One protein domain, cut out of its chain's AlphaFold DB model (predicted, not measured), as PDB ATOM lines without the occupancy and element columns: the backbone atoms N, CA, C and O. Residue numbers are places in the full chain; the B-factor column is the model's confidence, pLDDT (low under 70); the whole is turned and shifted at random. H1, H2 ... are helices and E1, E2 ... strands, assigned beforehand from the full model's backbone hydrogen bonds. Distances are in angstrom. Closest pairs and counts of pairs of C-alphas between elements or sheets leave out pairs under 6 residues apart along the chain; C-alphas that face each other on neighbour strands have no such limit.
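Overview. This is residues 78 to 191 of the 199 residues of the protein "Kinesin motor domain-containing protein" of Cynoglossus semilaevis (UniProt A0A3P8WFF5). Two parallel strands, E1 and E5, run side by side through the middle, with three helices to one side of them and a small antiparallel sheet of three strands to the other. H3 is the long helix, and H1 and H2 meet it near its first residues; from the small sheet a long loop, residues 164 to 183, swings out and folds back to E5. The printed part has 114 residues, with three named helices and five named strands in the order H1 E1 H2 H3 E2 E3 E4 E5; the small sheet has the order E2 - E3 - E4. The class is mixed, helices and strands, with 49 residues, under half, in named elements. The whole is compact, with a radius of gyration of the C-alphas of 15.3 A and spans of 40 by 38 by 23 A.

Arrangement. Start at H1, residues 78 to 85, which touches H3, residues 120 to 134, through residues 120 to 124 of H3 alone; the closest C-alphas, of Tyr 82 and Leu 120, are 5.8 A apart. The two helices run the same way at a steep tilt of 67 degrees. Go on to E1, residues 94 to 98, the parallel neighbour of E5, residues 184 to 188, at 16 degrees; look there for N 96 and O 185, 2.9 A apart and within hydrogen-bond range. H2, residues 106 to 110, only just touches H3, with 3 pairs of C-alphas within 8 A, through residues 120 to 121 of H3 alone; the closest are those of Met 110 and Leu 120, 4.9 A. In H1, H2 and H3 every O i to N i+4 pair is within hydrogen-bond range. H3 and E5 are near each other, with 5 pairs of C-alphas within 10 A. E2, residues 146 to 149, is near E5 too, with 7 such pairs. E2, E3, residues 152 to 155, and E4, residues 161 to 163, form a meander, each strand the antiparallel neighbour of the one before. In the hairpin of E2 and E3, N 154 and O 147 are 2.8 A apart, within hydrogen-bond range; in the hairpin of E3 and E4, so are N 163 and O 153, at 2.8 A.

Along the chain. Find C-alpha 78 at (171.778, 163.596, 136.134), where H1 begins. E1 runs 13.6 A from Ala 94 to Ala 98, and H2 follows from Lys 106 to Met 110. H3 runs 21.4 A from Leu 120 to Thr 134, where C-alpha 134 is at (153.720, 170.429, 151.529). After E2, E3 and E4, E5 runs 13.1 A to C-alpha 188 at (173.697, 177.710, 129.805).

Size, cuts and confidence. The two C-alphas farthest apart are those of Lys 116 and Arg 170, 46.2 A. The printed part has no cut; its long links are H3 to E2, 11 residues, and E4 to E5, 20 residues. Residues 133 to 138 and 167 to 172 stand free. The mean pLDDT of the printed part is 71.9, and in this model residues 113, 115, 135 to 139 and 167 to 191 are under 70; E5 has a mean of 47.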
ATOM      1  N   ASN A  78     172.240 162.213 135.958       90.75
ATOM      2  CA  ASN A  78     171.778 163.596 136.134       90.75
ATOM      3  C   ASN A  78     171.102 163.810 137.503       90.75
ATOM      4  O   ASN A  78     171.178 164.911 138.043       90.75
ATOM      5  N   GLU A  79     170.467 162.773 138.061       91.25
ATOM      6  CA  GLU A  79     169.813 162.839 139.372       91.25
ATOM      7  C   GLU A  79     170.846 162.987 140.499       91.25
ATOM      8  O   GLU A  79     170.663 163.818 141.380       91.25
ATOM      9  N   GLU A  80     171.966 162.259 140.449       91.75
ATOM     10  CA  GLU A  80     173.065 162.414 141.418       91.75
ATOM     11  C   GLU A  80     173.663 163.821 141.381       91.75
ATOM     12  O   GLU A  80     173.859 164.458 142.422       91.75
ATOM     13  N   VAL A  81     173.914 164.334 140.172       90.94
ATOM     14  CA  VAL A  81     174.413 165.701 139.978       90.94
ATOM     15  C   VAL A  81     173.414 166.709 140.546       90.94
ATOM     16  O   VAL A  81     173.809 167.641 141.246       90.94
ATOM     17  N   TYR A  82     172.119 166.508 140.301       90.56
ATOM     18  CA  TYR A  82     171.050 167.345 140.832       90.56
ATOM     19  C   TYR A  82     170.985 167.323 142.361       90.56
ATOM     20  O   TYR A  82     171.024 168.383 142.987       90.56
ATOM     21  N   GLN A  83     170.910 166.133 142.961       91.00
ATOM     22  CA  GLN A  83     170.783 165.949 144.409       91.00
ATOM     23  C   GLN A  83     171.927 166.602 145.162       91.00
ATOM     24  O   GLN A  83     171.739 167.151 146.245       91.00
ATOM     25  N   SER A  84     173.119 166.556 144.583       88.62
ATOM     26  CA  SER A  84     174.259 167.143 145.242       88.62
ATOM     27  C   SER A  84     174.368 168.647 144.967       88.62
ATOM     28  O   SER A  84     174.602 169.403 145.909       88.62
ATOM     29  N   ALA A  85     174.219 169.101 143.715       86.44
ATOM     30  CA  ALA A  85     174.544 170.478 143.325       86.44
ATOM     31  C   ALA A  85     173.369 171.453 143.425       86.44
ATOM     32  O   ALA A  85     173.567 172.609 143.778       86.44
ATOM     33  N   VAL A  86     172.158 171.008 143.093       86.44
ATOM     34  CA  VAL A  86     170.995 171.882 142.876       86.44
ATOM     35  C   VAL A  86     169.961 171.723 143.983       86.44
ATOM     36  O   VAL A  86     169.444 172.717 144.475       86.44
ATOM     37  N   PHE A  87     169.687 170.501 144.436       87.31
ATOM     38  CA  PHE A  87     168.723 170.230 145.504       87.31
ATOM     39  C   PHE A  87     168.906 171.086 146.779       87.31
ATOM     40  O   PHE A  87     167.917 171.679 147.215       87.31
ATOM     41  N   PRO A  88     170.118 171.257 147.361       85.00
ATOM     42  CA  PRO A  88     170.285 172.110 148.547       85.00
ATOM     43  C   PRO A  88     170.001 173.594 148.269       85.00
ATOM     44  O   PRO A  88     169.748 174.368 149.189       85.00
ATOM     45  N   LEU A  89     170.030 173.995 146.999       82.31
ATOM     46  CA  LEU A  89     169.808 175.361 146.544       82.31
ATOM     47  C   LEU A  89     168.327 175.662 146.282       82.31
ATOM     48  O   LEU A  89     167.942 176.832 146.264       82.31
ATOM     49  N   VAL A  90     167.488 174.628 146.134       79.19
ATOM     50  CA  VAL A  90     166.058 174.759 145.813       79.19
ATOM     51  C   VAL A  90     165.301 175.568 146.859       79.19
ATOM     52  O   VAL A  90     164.336 176.218 146.495       79.19
ATOM     53  N   GLN A  91     165.719 175.576 148.127       72.81
ATOM     54  CA  GLN A  91     165.035 176.312 149.201       72.81
ATOM     55  C   GLN A  91     165.476 177.785 149.327       72.81
ATOM     56  O   GLN A  91     164.903 178.541 150.115       72.81
ATOM     57  N   GLY A  92     166.497 178.206 148.576       72.25
ATOM     58  CA  GLY A  92     167.152 179.505 148.724       72.25
ATOM     59  C   GLY A  92     167.142 180.364 147.461       72.25
ATOM     60  O   GLY A  92     166.511 180.062 146.451       72.25
ATOM     61  N   LYS A  93     167.858 181.491 147.517       72.94
ATOM     62  CA  LYS A  93     168.245 182.235 146.312       72.94
ATOM     63  C   LYS A  93     169.589 181.695 145.855       72.94
ATOM     64  O   LYS A  93     170.562 181.813 146.595       72.94
ATOM     65  N   ALA A  94     169.644 181.118 144.667       75.81
ATOM     66  CA  ALA A  94     170.832 180.446 144.183       75.81
ATOM     67  C   ALA A  94     171.010 180.594 142.675       75.81
ATOM     68  O   ALA A  94     170.075 180.866 141.925       75.81
ATOM     69  N   THR A  95     172.246 180.437 142.226       79.56
ATOM     70  CA  THR A  95     172.595 180.490 140.808       79.56
ATOM     71  C   THR A  95     173.507 179.324 140.487       79.56
ATOM     72  O   THR A  95     174.506 179.116 141.173       79.56
ATOM     73  N   CYS A  96     173.165 178.581 139.441       81.62
ATOM     74  CA  CYS A  96     173.945 177.459 138.948       81.62
ATOM     75  C   CYS A  96     174.390 177.744 137.517       81.62
ATOM     76  O   CYS A  96     173.579 178.038 136.634       81.62
ATOM     77  N   PHE A  97     175.691 177.602 137.286       82.69
ATOM     78  CA  PHE A  97     176.294 177.746 135.971       82.69
ATOM     79  C   PHE A  97     176.789 176.389 135.486       82.69
ATOM     80  O   PHE A  97     177.419 175.647 136.238       82.69
ATOM     81  N   ALA A  98     176.534 176.085 134.216       83.38
ATOM     82  CA  ALA A  98     177.189 174.985 133.524       83.38
ATOM     83  C   ALA A  98     178.251 175.566 132.585       83.38
ATOM     84  O   ALA A  98     177.938 176.372 131.708       83.38
ATOM     85  N   TYR A  99     179.505 175.153 132.763       84.88
ATOM     86  CA  TYR A  99     180.640 175.628 131.973       84.88
ATOM     87  C   TYR A  99     181.421 174.459 131.362       84.88
ATOM     88  O   TYR A  99     181.391 173.342 131.871       84.88
ATOM     89  N   GLY A 100     182.078 174.705 130.228       80.50
ATOM     90  CA  GLY A 100     182.889 173.720 129.512       80.50
ATOM     91  C   GLY A 100     182.940 173.986 128.009       80.50
ATOM     92  O   GLY A 100     182.259 174.879 127.504       80.50
ATOM     93  N   GLN A 101     183.687 173.172 127.269       82.38
ATOM     94  CA  GLN A 101     183.782 173.250 125.804       82.38
ATOM     95  C   GLN A 101     182.511 172.760 125.080       82.38
ATOM     96  O   GLN A 101     181.624 172.141 125.685       82.38
ATOM     97  N   MET A 102     182.396 173.026 123.775       80.25
ATOM     98  CA  MET A 102     181.343 172.437 122.937       80.25
ATOM     99  C   MET A 102     181.423 170.901 122.994       80.25
ATOM    100  O   MET A 102     182.507 170.330 123.062       80.25
ATOM    101  N   GLY A 103     180.272 170.229 123.060       79.38
ATOM    102  CA  GLY A 103     180.226 168.768 123.196       79.38
ATOM    103  C   GLY A 103     180.572 168.224 124.592       79.38
ATOM    104  O   GLY A 103     180.495 167.022 124.799       79.38
ATOM    105  N   ALA A 104     180.879 169.066 125.589       81.69
ATOM    106  CA  ALA A 104     181.159 168.607 126.961       81.69
ATOM    107  C   ALA A 104     179.926 168.088 127.736       81.69
ATOM    108  O   ALA A 104     180.067 167.583 128.842       81.69
ATOM    109  N   GLY A 105     178.710 168.225 127.191       84.44
ATOM    110  CA  GLY A 105     177.485 167.743 127.846       84.44
ATOM    111  C   GLY A 105     176.782 168.750 128.771       84.44
ATOM    112  O   GLY A 105     175.944 168.348 129.578       84.44
ATOM    113  N   LYS A 106     177.058 170.057 128.639       85.81
ATOM    114  CA  LYS A 106     176.355 171.130 129.382       85.81
ATOM    115  C   LYS A 106     174.838 171.060 129.194       85.81
ATOM    116  O   LYS A 106     174.105 170.863 130.159       85.81
ATOM    117  N   THR A 107     174.377 171.115 127.945       84.44
ATOM    118  CA  THR A 107     172.948 171.067 127.603       84.44
ATOM    119  C   THR A 107     172.318 169.717 127.960       84.44
ATOM    120  O   THR A 107     171.180 169.680 128.423       84.44
ATOM    121  N   HIS A 108     173.068 168.612 127.833       84.81
ATOM    122  CA  HIS A 108     172.626 167.292 128.300       84.81
ATOM    123  C   HIS A 108     172.404 167.264 129.819       84.81
ATOM    124  O   HIS A 108     171.468 166.640 130.295       84.81
ATOM    125  N   THR A 109     173.240 167.956 130.591       85.75
ATOM    126  CA  THR A 109     173.079 168.038 132.047       85.75
ATOM    127  C   THR A 109     171.912 168.962 132.409       85.75
ATOM    128  O   THR A 109     171.021 168.576 133.159       85.75
ATOM    129  N   MET A 110     171.878 170.167 131.840       85.62
ATOM    130  CA  MET A 110     170.922 171.215 132.211       85.62
ATOM    131  C   MET A 110     169.498 170.941 131.718       85.62
ATOM    132  O   MET A 110     168.556 170.973 132.509       85.62
ATOM    133  N   LEU A 111     169.343 170.654 130.423       83.00
ATOM    134  CA  LEU A 111     168.041 170.591 129.761       83.00
ATOM    135  C   LEU A 111     167.596 169.158 129.447       83.00
ATOM    136  O   LEU A 111     166.403 168.916 129.507       83.00
ATOM    137  N   SER A 112     168.539 168.250 129.147       79.38
ATOM    138  CA  SER A 112     168.355 166.837 128.738       79.38
ATOM    139  C   SER A 112     167.036 166.500 128.025       79.38
ATOM    140  O   SER A 112     165.973 166.426 128.632       79.38
ATOM    141  N   SER A 113     167.101 166.140 126.741       65.88
ATOM    142  CA  SER A 113     165.905 165.714 125.994       65.88
ATOM    143  C   SER A 113     165.438 164.279 126.306       65.88
ATOM    144  O   SER A 113     164.457 163.817 125.722       65.88
ATOM    145  N   SER A 114     166.145 163.539 127.166       72.75
ATOM    146  CA  SER A 114     165.827 162.141 127.466       72.75
ATOM    147  C   SER A 114     164.774 162.036 128.568       72.75
ATOM    148  O   SER A 114     164.975 162.529 129.675       72.75
ATOM    149  N   THR A 115     163.680 161.316 128.307       66.31
ATOM    150  CA  THR A 115     162.652 161.013 129.320       66.31
ATOM    151  C   THR A 115     163.173 160.113 130.440       66.31
ATOM    152  O   THR A 115     162.700 160.204 131.568       66.31
ATOM    153  N   LYS A 116     164.167 159.263 130.149       70.38
ATOM    154  CA  LYS A 116     164.801 158.371 131.136       70.38
ATOM    155  C   LYS A 116     165.802 159.095 132.039       70.38
ATOM    156  O   LYS A 116     166.034 158.653 133.156       70.38
ATOM    157  N   MET A 117     166.405 160.177 131.551       75.44
ATOM    158  CA  MET A 117     167.376 160.984 132.291       75.44
ATOM    159  C   MET A 117     166.987 162.460 132.188       75.44
ATOM    160  O   MET A 117     167.528 163.165 131.330       75.44
ATOM    161  N   PRO A 118     166.044 162.929 133.024       85.44
ATOM    162  CA  PRO A 118     165.626 164.326 133.022       85.44
ATOM    163  C   PRO A 118     166.810 165.268 133.287       85.44
ATOM    164  O   PRO A 118     167.792 164.915 133.947       85.44
ATOM    165  N   GLY A 119     166.735 166.475 132.731       87.19
ATOM    166  CA  GLY A 119     167.716 167.529 132.982       87.19
ATOM    167  C   GLY A 119     167.529 168.151 134.363       87.19
ATOM    168  O   GLY A 119     166.458 168.046 134.967       87.19
ATOM    169  N   LEU A 120     168.553 168.866 134.835       87.62
ATOM    170  CA  LEU A 120     168.508 169.580 136.115       87.62
ATOM    171  C   LEU A 120     167.294 170.519 136.224       87.62
ATOM    172  O   LEU A 120     166.716 170.633 137.301       87.62
ATOM    173  N   TYR A 121     166.869 171.151 135.122       86.38
ATOM    174  CA  TYR A 121     165.706 172.049 135.117       86.38
ATOM    175  C   TYR A 121     164.401 171.329 135.457       86.38
ATOM    176  O   TYR A 121     163.606 171.831 136.249       86.38
ATOM    177  N   ALA A 122     164.178 170.147 134.882       86.88
ATOM    178  CA  ALA A 122     162.960 169.381 135.122       86.88
ATOM    179  C   ALA A 122     162.904 168.871 136.570       86.88
ATOM    180  O   ALA A 122     161.857 168.946 137.215       86.88
ATOM    181  N   LEU A 123     164.044 168.412 137.096       88.69
ATOM    182  CA  LEU A 123     164.177 167.942 138.477       88.69
ATOM    183  C   LEU A 123     163.950 169.064 139.493       88.69
ATOM    184  O   LEU A 123     163.177 168.902 140.434       88.69
ATOM    185  N   ALA A 124     164.540 170.230 139.237       86.81
ATOM    186  CA  ALA A 124     164.332 171.436 140.023       86.81
ATOM    187  C   ALA A 124     162.854 171.825 140.117       86.81
ATOM    188  O   ALA A 124     162.322 172.029 141.206       86.81
ATOM    189  N   VAL A 125     162.182 171.921 138.968       85.38
ATOM    190  CA  VAL A 125     160.771 172.313 138.905       85.38
ATOM    191  C   VAL A 125     159.893 171.302 139.643       85.38
ATOM    192  O   VAL A 125     159.029 171.705 140.424       85.38
ATOM    193  N   ARG A 126     160.148 169.997 139.464       87.06
ATOM    194  CA  ARG A 126     159.451 168.920 140.187       87.06
ATOM    195  C   ARG A 126     159.529 169.126 141.698       87.06
ATOM    196  O   ARG A 126     158.506 169.057 142.381       87.06
ATOM    197  N   ASP A 127     160.717 169.401 142.219       86.31
ATOM    198  CA  ASP A 127     160.913 169.534 143.660       86.31
ATOM    199  C   ASP A 127     160.365 170.852 144.211       86.31
ATOM    200  O   ASP A 127     159.842 170.852 145.326       86.31
ATOM    201  N   ILE A 128     160.402 171.949 143.446       83.88
ATOM    202  CA  ILE A 128     159.757 173.219 143.823       83.88
ATOM    203  C   ILE A 128     158.248 173.009 144.020       83.88
ATOM    204  O   ILE A 128     157.707 173.356 145.072       83.88
ATOM    205  N   PHE A 129     157.569 172.373 143.061       83.19
ATOM    206  CA  PHE A 129     156.131 172.094 143.172       83.19
ATOM    207  C   PHE A 129     155.804 171.087 144.284       83.19
ATOM    208  O   PHE A 129     154.782 171.214 144.970       83.19
ATOM    209  N   LYS A 130     156.687 170.112 144.527       85.69
ATOM    210  CA  LYS A 130     156.553 169.176 145.652       85.69
ATOM    211  C   LYS A 130     156.647 169.895 147.004       85.69
ATOM    212  O   LYS A 130     155.840 169.627 147.896       85.69
ATOM    213  N   HIS A 131     157.576 170.843 147.146       78.19
ATOM    214  CA  HIS A 131     157.698 171.673 148.349       78.19
ATOM    215  C   HIS A 131     156.469 172.564 148.551       78.19
ATOM    216  O   HIS A 131     155.971 172.668 149.672       78.19
ATOM    217  N   GLN A 132     155.929 173.149 147.478       75.75
ATOM    218  CA  GLN A 132     154.704 173.946 147.548       75.75
ATOM    219  C   GLN A 132     153.508 173.123 148.036       75.75
ATOM    220  O   GLN A 132     152.755 173.599 148.874       75.75
ATOM    221  N   SER A 133     153.367 171.878 147.576       76.00
ATOM    222  CA  SER A 133     152.272 170.990 147.999       76.00
ATOM    223  C   SER A 133     152.321 170.643 149.494       76.00
ATOM    224  O   SER A 133     151.302 170.315 150.092       76.00
ATOM    225  N   THR A 134     153.508 170.711 150.100       76.88
ATOM    226  CA  THR A 134     153.720 170.429 151.529       76.88
ATOM    227  C   THR A 134     153.556 171.685 152.395       76.88
ATOM    228  O   THR A 134     153.258 171.596 153.584       76.88
ATOM    229  N   SER A 135     153.750 172.868 151.810       68.69
ATOM    230  CA  SER A 135     153.650 174.147 152.506       68.69
ATOM    231  C   SER A 135     152.214 174.668 152.473       68.69
ATOM    232  O   SER A 135     151.610 174.798 151.417       68.69
ATOM    233  N   GLN A 136     151.666 175.053 153.627       64.06
ATOM    234  CA  GLN A 136     150.318 175.640 153.730       64.06
ATOM    235  C   GLN A 136     150.237 177.089 153.202       64.06
ATOM    236  O   GLN A 136     149.234 177.772 153.396       64.06
ATOM    237  N   THR A 137     151.294 177.585 152.552       67.00
ATOM    238  CA  THR A 137     151.375 178.957 152.040       67.00
ATOM    239  C   THR A 137     151.176 178.985 150.527       67.00
ATOM    240  O   THR A 137     151.847 178.276 149.777       67.00
ATOM    241  N   LEU A 138     150.258 179.837 150.063       65.88
ATOM    242  CA  LEU A 138     150.023 180.073 148.638       65.88
ATOM    243  C   LEU A 138     151.216 180.821 148.033       65.88
ATOM    244  O   LEU A 138     151.284 182.048 148.054       65.88
ATOM    245  N   THR A 139     152.175 180.061 147.512       69.12
ATOM    246  CA  THR A 139     153.348 180.594 146.818       69.12
ATOM    247  C   THR A 139     153.083 180.653 145.317       69.12
ATOM    248  O   THR A 139     152.685 179.662 144.711       69.12
ATOM    249  N   LEU A 140     153.304 181.814 144.698       74.94
ATOM    250  CA  LEU A 140     153.262 181.953 143.243       74.94
ATOM    251  C   LEU A 140     154.642 181.633 142.668       74.94
ATOM    252  O   LEU A 140     155.632 182.251 143.054       74.94
ATOM    253  N   VAL A 141     154.698 180.689 141.730       74.19
ATOM    254  CA  VAL A 141     155.933 180.304 141.040       74.19
ATOM    255  C   VAL A 141     155.962 180.974 139.673       74.19
ATOM    256  O   VAL A 141     155.062 180.780 138.858       74.19
ATOM    257  N   TYR A 142     157.014 181.748 139.415       77.81
ATOM    258  CA  TYR A 142     157.271 182.362 138.116       77.81
ATOM    259  C   TYR A 142     158.502 181.720 137.486       77.81
ATOM    260  O   TYR A 142     159.509 181.505 138.158       77.81
ATOM    261  N   VAL A 143     158.425 181.443 136.186       79.12
ATOM    262  CA  VAL A 143     159.531 180.888 135.406       79.12
ATOM    263  C   VAL A 143     159.825 181.833 134.254       79.12
ATOM    264  O   VAL A 143     158.924 182.216 133.510       79.12
ATOM    265  N   SER A 144     161.098 182.178 134.100       79.69
ATOM    266  CA  SER A 144     161.591 183.006 133.005       79.69
ATOM    267  C   SER A 144     162.780 182.306 132.364       79.69
ATOM    268  O   SER A 144     163.674 181.849 133.075       79.69
ATOM    269  N   PHE A 145     162.799 182.216 131.034       80.62
ATOM    270  CA  PHE A 145     163.854 181.521 130.301       80.62
ATOM    271  C   PHE A 145     164.426 182.425 129.214       80.62
ATOM    272  O   PHE A 145     163.706 182.869 128.318       80.62
ATOM    273  N   PHE A 146     165.720 182.717 129.315       81.50
ATOM    274  CA  PHE A 146     166.404 183.668 128.447       81.50
ATOM    275  C   PHE A 146     167.667 183.063 127.838       81.50
ATOM    276  O   PHE A 146     168.353 182.267 128.471       81.50
ATOM    277  N   GLU A 147     167.991 183.500 126.626       78.94
ATOM    278  CA  GLU A 147     169.235 183.198 125.923       78.94
ATOM    279  C   GLU A 147     169.984 184.504 125.663       78.94
ATOM    280  O   GLU A 147     169.403 185.476 125.177       78.94
ATOM    281  N   ILE A 148     171.276 184.534 125.985       82.00
ATOM    282  CA  ILE A 148     172.161 185.629 125.594       82.00
ATOM    283  C   ILE A 148     172.953 185.144 124.386       82.00
ATOM    284  O   ILE A 148     173.805 184.269 124.511       82.00
ATOM    285  N   TYR A 149     172.680 185.723 123.222       78.88
ATOM    286  CA  TYR A 149     173.346 185.379 121.971       78.88
ATOM    287  C   TYR A 149     173.928 186.638 121.327       78.88
ATOM    288  O   TYR A 149     173.219 187.628 121.141       78.88
ATOM    289  N   CYS A 150     175.234 186.626 121.039       80.81
ATOM    290  CA  CYS A 150     175.980 187.766 120.484       80.81
ATOM    291  C   CYS A 150     175.731 189.098 121.228       80.81
ATOM    292  O   CYS A 150     175.512 190.141 120.614       80.81
ATOM    293  N   GLY A 151     175.709 189.059 122.567       75.56
ATOM    294  CA  GLY A 151     175.466 190.240 123.406       75.56
ATOM    295  C   GLY A 151     174.016 190.742 123.408       75.56
ATOM    296  O   GLY A 151     173.736 191.814 123.941       75.56
ATOM    297  N   GLN A 152     173.081 189.991 122.824       78.50
ATOM    298  CA  GLN A 152     171.659 190.324 122.773       78.50
ATOM    299  C   GLN A 152     170.856 189.325 123.609       78.50
ATOM    300  O   GLN A 152     171.138 188.129 123.593       78.50
ATOM    301  N   LEU A 153     169.859 189.821 124.344       81.06
ATOM    302  CA  LEU A 153     168.999 189.008 125.200       81.06
ATOM    303  C   LEU A 153     167.736 188.597 124.440       81.06
ATOM    304  O   LEU A 153     167.044 189.446 123.876       81.06
ATOM    305  N   TYR A 154     167.400 187.315 124.478       79.75
ATOM    306  CA  TYR A 154     166.225 186.743 123.833       79.75
ATOM    307  C   TYR A 154     165.374 185.999 124.856       79.75
ATOM    308  O   TYR A 154     165.888 185.186 125.620       79.75
ATOM    309  N   ASN A 155     164.068 186.254 124.872       82.69
ATOM    310  CA  ASN A 155     163.129 185.498 125.695       82.69
ATOM    311  C   ASN A 155     162.714 184.219 124.966       82.69
ATOM    312  O   ASN A 155     162.073 184.273 123.916       82.69
ATOM    313  N   LEU A 156     163.064 183.069 125.533       81.81
ATOM    314  CA  LEU A 156     162.769 181.763 124.952       81.81
ATOM    315  C   LEU A 156     161.302 181.355 125.117       81.81
ATOM    316  O   LEU A 156     160.813 180.566 124.313       81.81
ATOM    317  N   LEU A 157     160.588 181.916 126.098       82.94
ATOM    318  CA  LEU A 157     159.161 181.648 126.311       82.94
ATOM    319  C   LEU A 157     158.257 182.489 125.396       82.94
ATOM    320  O   LEU A 157     157.134 182.089 125.111       82.94
ATOM    321  N   ASP A 158     158.754 183.623 124.895       88.25
ATOM    322  CA  ASP A 158     158.030 184.521 123.983       88.25
ATOM    323  C   ASP A 158     158.649 184.482 122.578       88.25
ATOM    324  O   ASP A 158     159.185 185.473 122.090       88.25
ATOM    325  N   ARG A 159     158.663 183.299 121.947       87.31
ATOM    326  CA  ARG A 159     159.105 183.081 120.549       87.31
ATOM    327  C   ARG A 159     160.453 183.737 120.183       87.31
ATOM    328  O   ARG A 159     160.592 184.290 119.095       87.31
ATOM    329  N   ARG A 160     161.453 183.687 121.074       82.06
ATOM    330  CA  ARG A 160     162.760 184.361 120.893       82.06
ATOM    331  C   ARG A 160     162.631 185.869 120.653       82.06
ATOM    332  O   ARG A 160     163.398 186.457 119.893       82.06
ATOM    333  N   LYS A 161     161.686 186.535 121.314       86.94
ATOM    334  CA  LYS A 161     161.579 187.993 121.264       86.94
ATOM    335  C   LYS A 161     162.819 188.631 121.878       86.94
ATOM    336  O   LYS A 161     163.250 188.257 122.970       86.94
ATOM    337  N   ARG A 162     163.390 189.604 121.172       83.44
ATOM    338  CA  ARG A 162     164.576 190.339 121.614       83.44
ATOM    339  C   ARG A 162     164.218 191.353 122.701       83.44
ATOM    340  O   ARG A 162     163.278 192.130 122.545       83.44
ATOM    341  N   TYR A 163     165.008 191.374 123.767       83.31
ATOM    342  CA  TYR A 163     164.929 192.339 124.860       83.31
ATOM    343  C   TYR A 163     166.194 193.199 124.907       83.31
ATOM    344  O   TYR A 163     167.299 192.748 124.606       83.31
ATOM    345  N   TYR A 164     166.022 194.458 125.308       79.50
ATOM    346  CA  TYR A 164     167.123 195.387 125.536       79.50
ATOM    347  C   TYR A 164     167.382 195.493 127.033       79.50
ATOM    348  O   TYR A 164     166.492 195.877 127.796       79.50
ATOM    349  N   ILE A 165     168.607 195.177 127.448       72.81
ATOM    350  CA  ILE A 165     169.044 195.375 128.826       72.81
ATOM    351  C   ILE A 165     169.195 196.883 129.036       72.81
ATOM    352  O   ILE A 165     170.009 197.530 128.380       72.81
ATOM    353  N   ARG A 166     168.382 197.462 129.922       74.81
ATOM    354  CA  ARG A 166     168.489 198.873 130.310       74.81
ATOM    355  C   ARG A 166     168.988 198.960 131.749       74.81
ATOM    356  O   ARG A 166     168.322 198.484 132.665       74.81
ATOM    357  N   ASN A 167     170.130 199.615 131.947       53.91
ATOM    358  CA  ASN A 167     170.633 199.968 133.274       53.91
ATOM    359  C   ASN A 167     169.831 201.155 133.816       53.91
ATOM    360  O   ASN A 167     170.199 202.312 133.630       53.91
ATOM    361  N   LEU A 168     168.697 200.891 134.459       43.56
ATOM    362  CA  LEU A 168     167.993 201.920 135.218       43.56
ATOM    363  C   LEU A 168     168.591 201.972 136.630       43.56
ATOM    364  O   LEU A 168     168.204 201.200 137.503       43.56
ATOM    365  N   TYR A 169     169.486 202.935 136.875       41.91
ATOM    366  CA  TYR A 169     170.138 203.239 138.168       41.91
ATOM    367  C   TYR A 169     169.177 203.583 139.334       41.91
ATOM    368  O   TYR A 169     169.606 204.006 140.401       41.91
ATOM    369  N   ARG A 170     167.864 203.410 139.153       37.06
ATOM    370  CA  ARG A 170     166.828 203.636 140.175       37.06
ATOM    371  C   ARG A 170     165.780 202.531 140.288       37.06
ATOM    372  O   ARG A 170     164.980 202.541 141.215       37.06
ATOM    373  N   ARG A 171     165.797 201.573 139.367       35.50
ATOM    374  CA  ARG A 171     165.005 200.343 139.377       35.50
ATOM    375  C   ARG A 171     165.831 199.357 138.580       35.50
ATOM    376  O   ARG A 171     165.717 199.327 137.361       35.50
ATOM    377  N   ILE A 172     166.714 198.642 139.272       34.19
ATOM    378  CA  ILE A 172     167.498 197.555 138.692       34.19
ATOM    379  C   ILE A 172     166.500 196.694 137.914       34.19
ATOM    380  O   ILE A 172     165.621 196.078 138.514       34.19
ATOM    381  N   ILE A 173     166.575 196.720 136.578       32.84
ATOM    382  CA  ILE A 173     165.934 195.701 135.751       32.84
ATOM    383  C   ILE A 173     166.807 194.482 135.966       32.84
ATOM    384  O   ILE A 173     167.719 194.164 135.208       32.84
ATOM    385  N   THR A 174     166.565 193.842 137.096       33.16
ATOM    386  CA  THR A 174     166.913 192.468 137.312       33.16
ATOM    387  C   THR A 174     166.255 191.743 136.146       33.16
ATOM    388  O   THR A 174     165.028 191.741 136.036       33.16
ATOM    389  N   CYS A 175     167.036 191.141 135.249       36.97
ATOM    390  CA  CYS A 175     166.530 190.061 134.401       36.97
ATOM    391  C   CYS A 175     166.255 188.861 135.317       36.97
ATOM    392  O   CYS A 175     166.907 187.837 135.212       36.97
ATOM    393  N   ILE A 176     165.405 189.064 136.326       40.50
ATOM    394  CA  ILE A 176     165.173 188.181 137.450       40.50
ATOM    395  C   ILE A 176     163.757 188.411 137.954       40.50
ATOM    396  O   ILE A 176     163.478 189.402 138.624       40.50
ATOM    397  N   SER A 177     162.872 187.462 137.665       28.53
ATOM    398  CA  SER A 177     161.590 187.346 138.351       28.53
ATOM    399  C   SER A 177     161.508 185.982 139.026       28.53
ATOM    400  O   SER A 177     161.011 185.028 138.438       28.53
ATOM    401  N   VAL A 178     161.976 185.913 140.275       32.94
ATOM    402  CA  VAL A 178     161.322 185.074 141.285       32.94
ATOM    403  C   VAL A 178     161.119 185.917 142.543       32.94
ATOM    404  O   VAL A 178     162.079 186.408 143.140       32.94
ATOM    405  N   PHE A 179     159.857 186.100 142.917       25.02
ATOM    406  CA  PHE A 179     159.385 186.656 144.185       25.02
ATOM    407  C   PHE A 179     158.141 185.855 144.602       25.02
ATOM    408  O   PHE A 179     157.289 185.647 143.740       25.02
ATOM    409  N   PRO A 180     157.939 185.549 145.895       34.06
ATOM    410  CA  PRO A 180     158.896 185.090 146.896       34.06
ATOM    411  C   PRO A 180     159.077 183.558 146.803       34.06
ATOM    412  O   PRO A 180     158.346 182.883 146.096       34.06
ATOM    413  N   VAL A 181     160.057 183.036 147.542       32.72
ATOM    414  CA  VAL A 181     160.506 181.632 147.603       32.72
ATOM    415  C   VAL A 181     161.147 181.101 146.298       32.72
ATOM    416  O   VAL A 181     160.491 180.813 145.309       32.72
ATOM    417  N   CYS A 182     162.481 180.962 146.338       37.72
ATOM    418  CA  CYS A 182     163.308 180.172 145.410       37.72
ATOM    419  C   CYS A 182     163.673 180.814 144.053       37.72
ATOM    420  O   CYS A 182     163.249 180.370 142.991       37.72
ATOM    421  N   SER A 183     164.540 181.840 144.063       42.78
ATOM    422  CA  SER A 183     165.169 182.317 142.813       42.78
ATOM    423  C   SER A 183     166.315 181.394 142.430       42.78
ATOM    424  O   SER A 183     167.414 181.558 142.950       42.78
ATOM    425  N   MET A 184     166.059 180.437 141.537       45.47
ATOM    426  CA  MET A 184     167.103 179.606 140.947       45.47
ATOM    427  C   MET A 184     167.419 180.078 139.528       45.47
ATOM    428  O   MET A 184     166.572 180.027 138.638       45.47
ATOM    429  N   TRP A 185     168.644 180.563 139.338       41.78
ATOM    430  CA  TRP A 185     169.144 181.053 138.056       41.78
ATOM    431  C   TRP A 185     169.931 179.964 137.356       41.78
ATOM    432  O   TRP A 185     170.910 179.459 137.903       41.78
ATOM    433  N   PHE A 186     169.532 179.651 136.130       48.91
ATOM    434  CA  PHE A 186     170.279 178.762 135.265       48.91
ATOM    435  C   PHE A 186     170.700 179.506 134.007       48.91
ATOM    436  O   PHE A 186     169.859 179.995 133.256       48.91
ATOM    437  N   VAL A 187     172.005 179.563 133.770       50.69
ATOM    438  CA  VAL A 187     172.565 180.098 132.529       50.69
ATOM    439  C   VAL A 187     173.349 178.975 131.866       50.69
ATOM    440  O   VAL A 187     174.343 178.498 132.416       50.69
ATOM    441  N   ASP A 188     172.883 178.533 130.698       48.53
ATOM    442  CA  ASP A 188     173.697 177.710 129.805       48.53
ATOM    443  C   ASP A 188     174.584 178.658 128.990       48.53
ATOM    444  O   ASP A 188     174.106 179.390 128.127       48.53
ATOM    445  N   LEU A 189     175.882 178.685 129.301       49.69
ATOM    446  CA  LEU A 189     176.878 179.451 128.546       49.69
ATOM    447  C   LEU A 189     177.351 178.695 127.293       49.69
ATOM    448  O   LEU A 189     178.355 179.068 126.684       49.69
ATOM    449  N   ALA A 190     176.660 177.620 126.894       41.94
ATOM    450  CA  ALA A 190     176.848 177.001 125.593       41.94
ATOM    451  C   ALA A 190     176.422 177.972 124.481       41.94
ATOM    452  O   ALA A 190     175.312 177.903 123.960       41.94
ATOM    453  N   GLY A 191     177.345 178.837 124.064       37.06
ATOM    454  CA  GLY A 191     177.362 179.357 122.706       37.06
ATOM    455  C   GLY A 191     177.485 178.180 121.741       37.06
ATOM    456  O   GLY A 191     178.580 177.775 121.369       37.06
TER     457      GLY A 191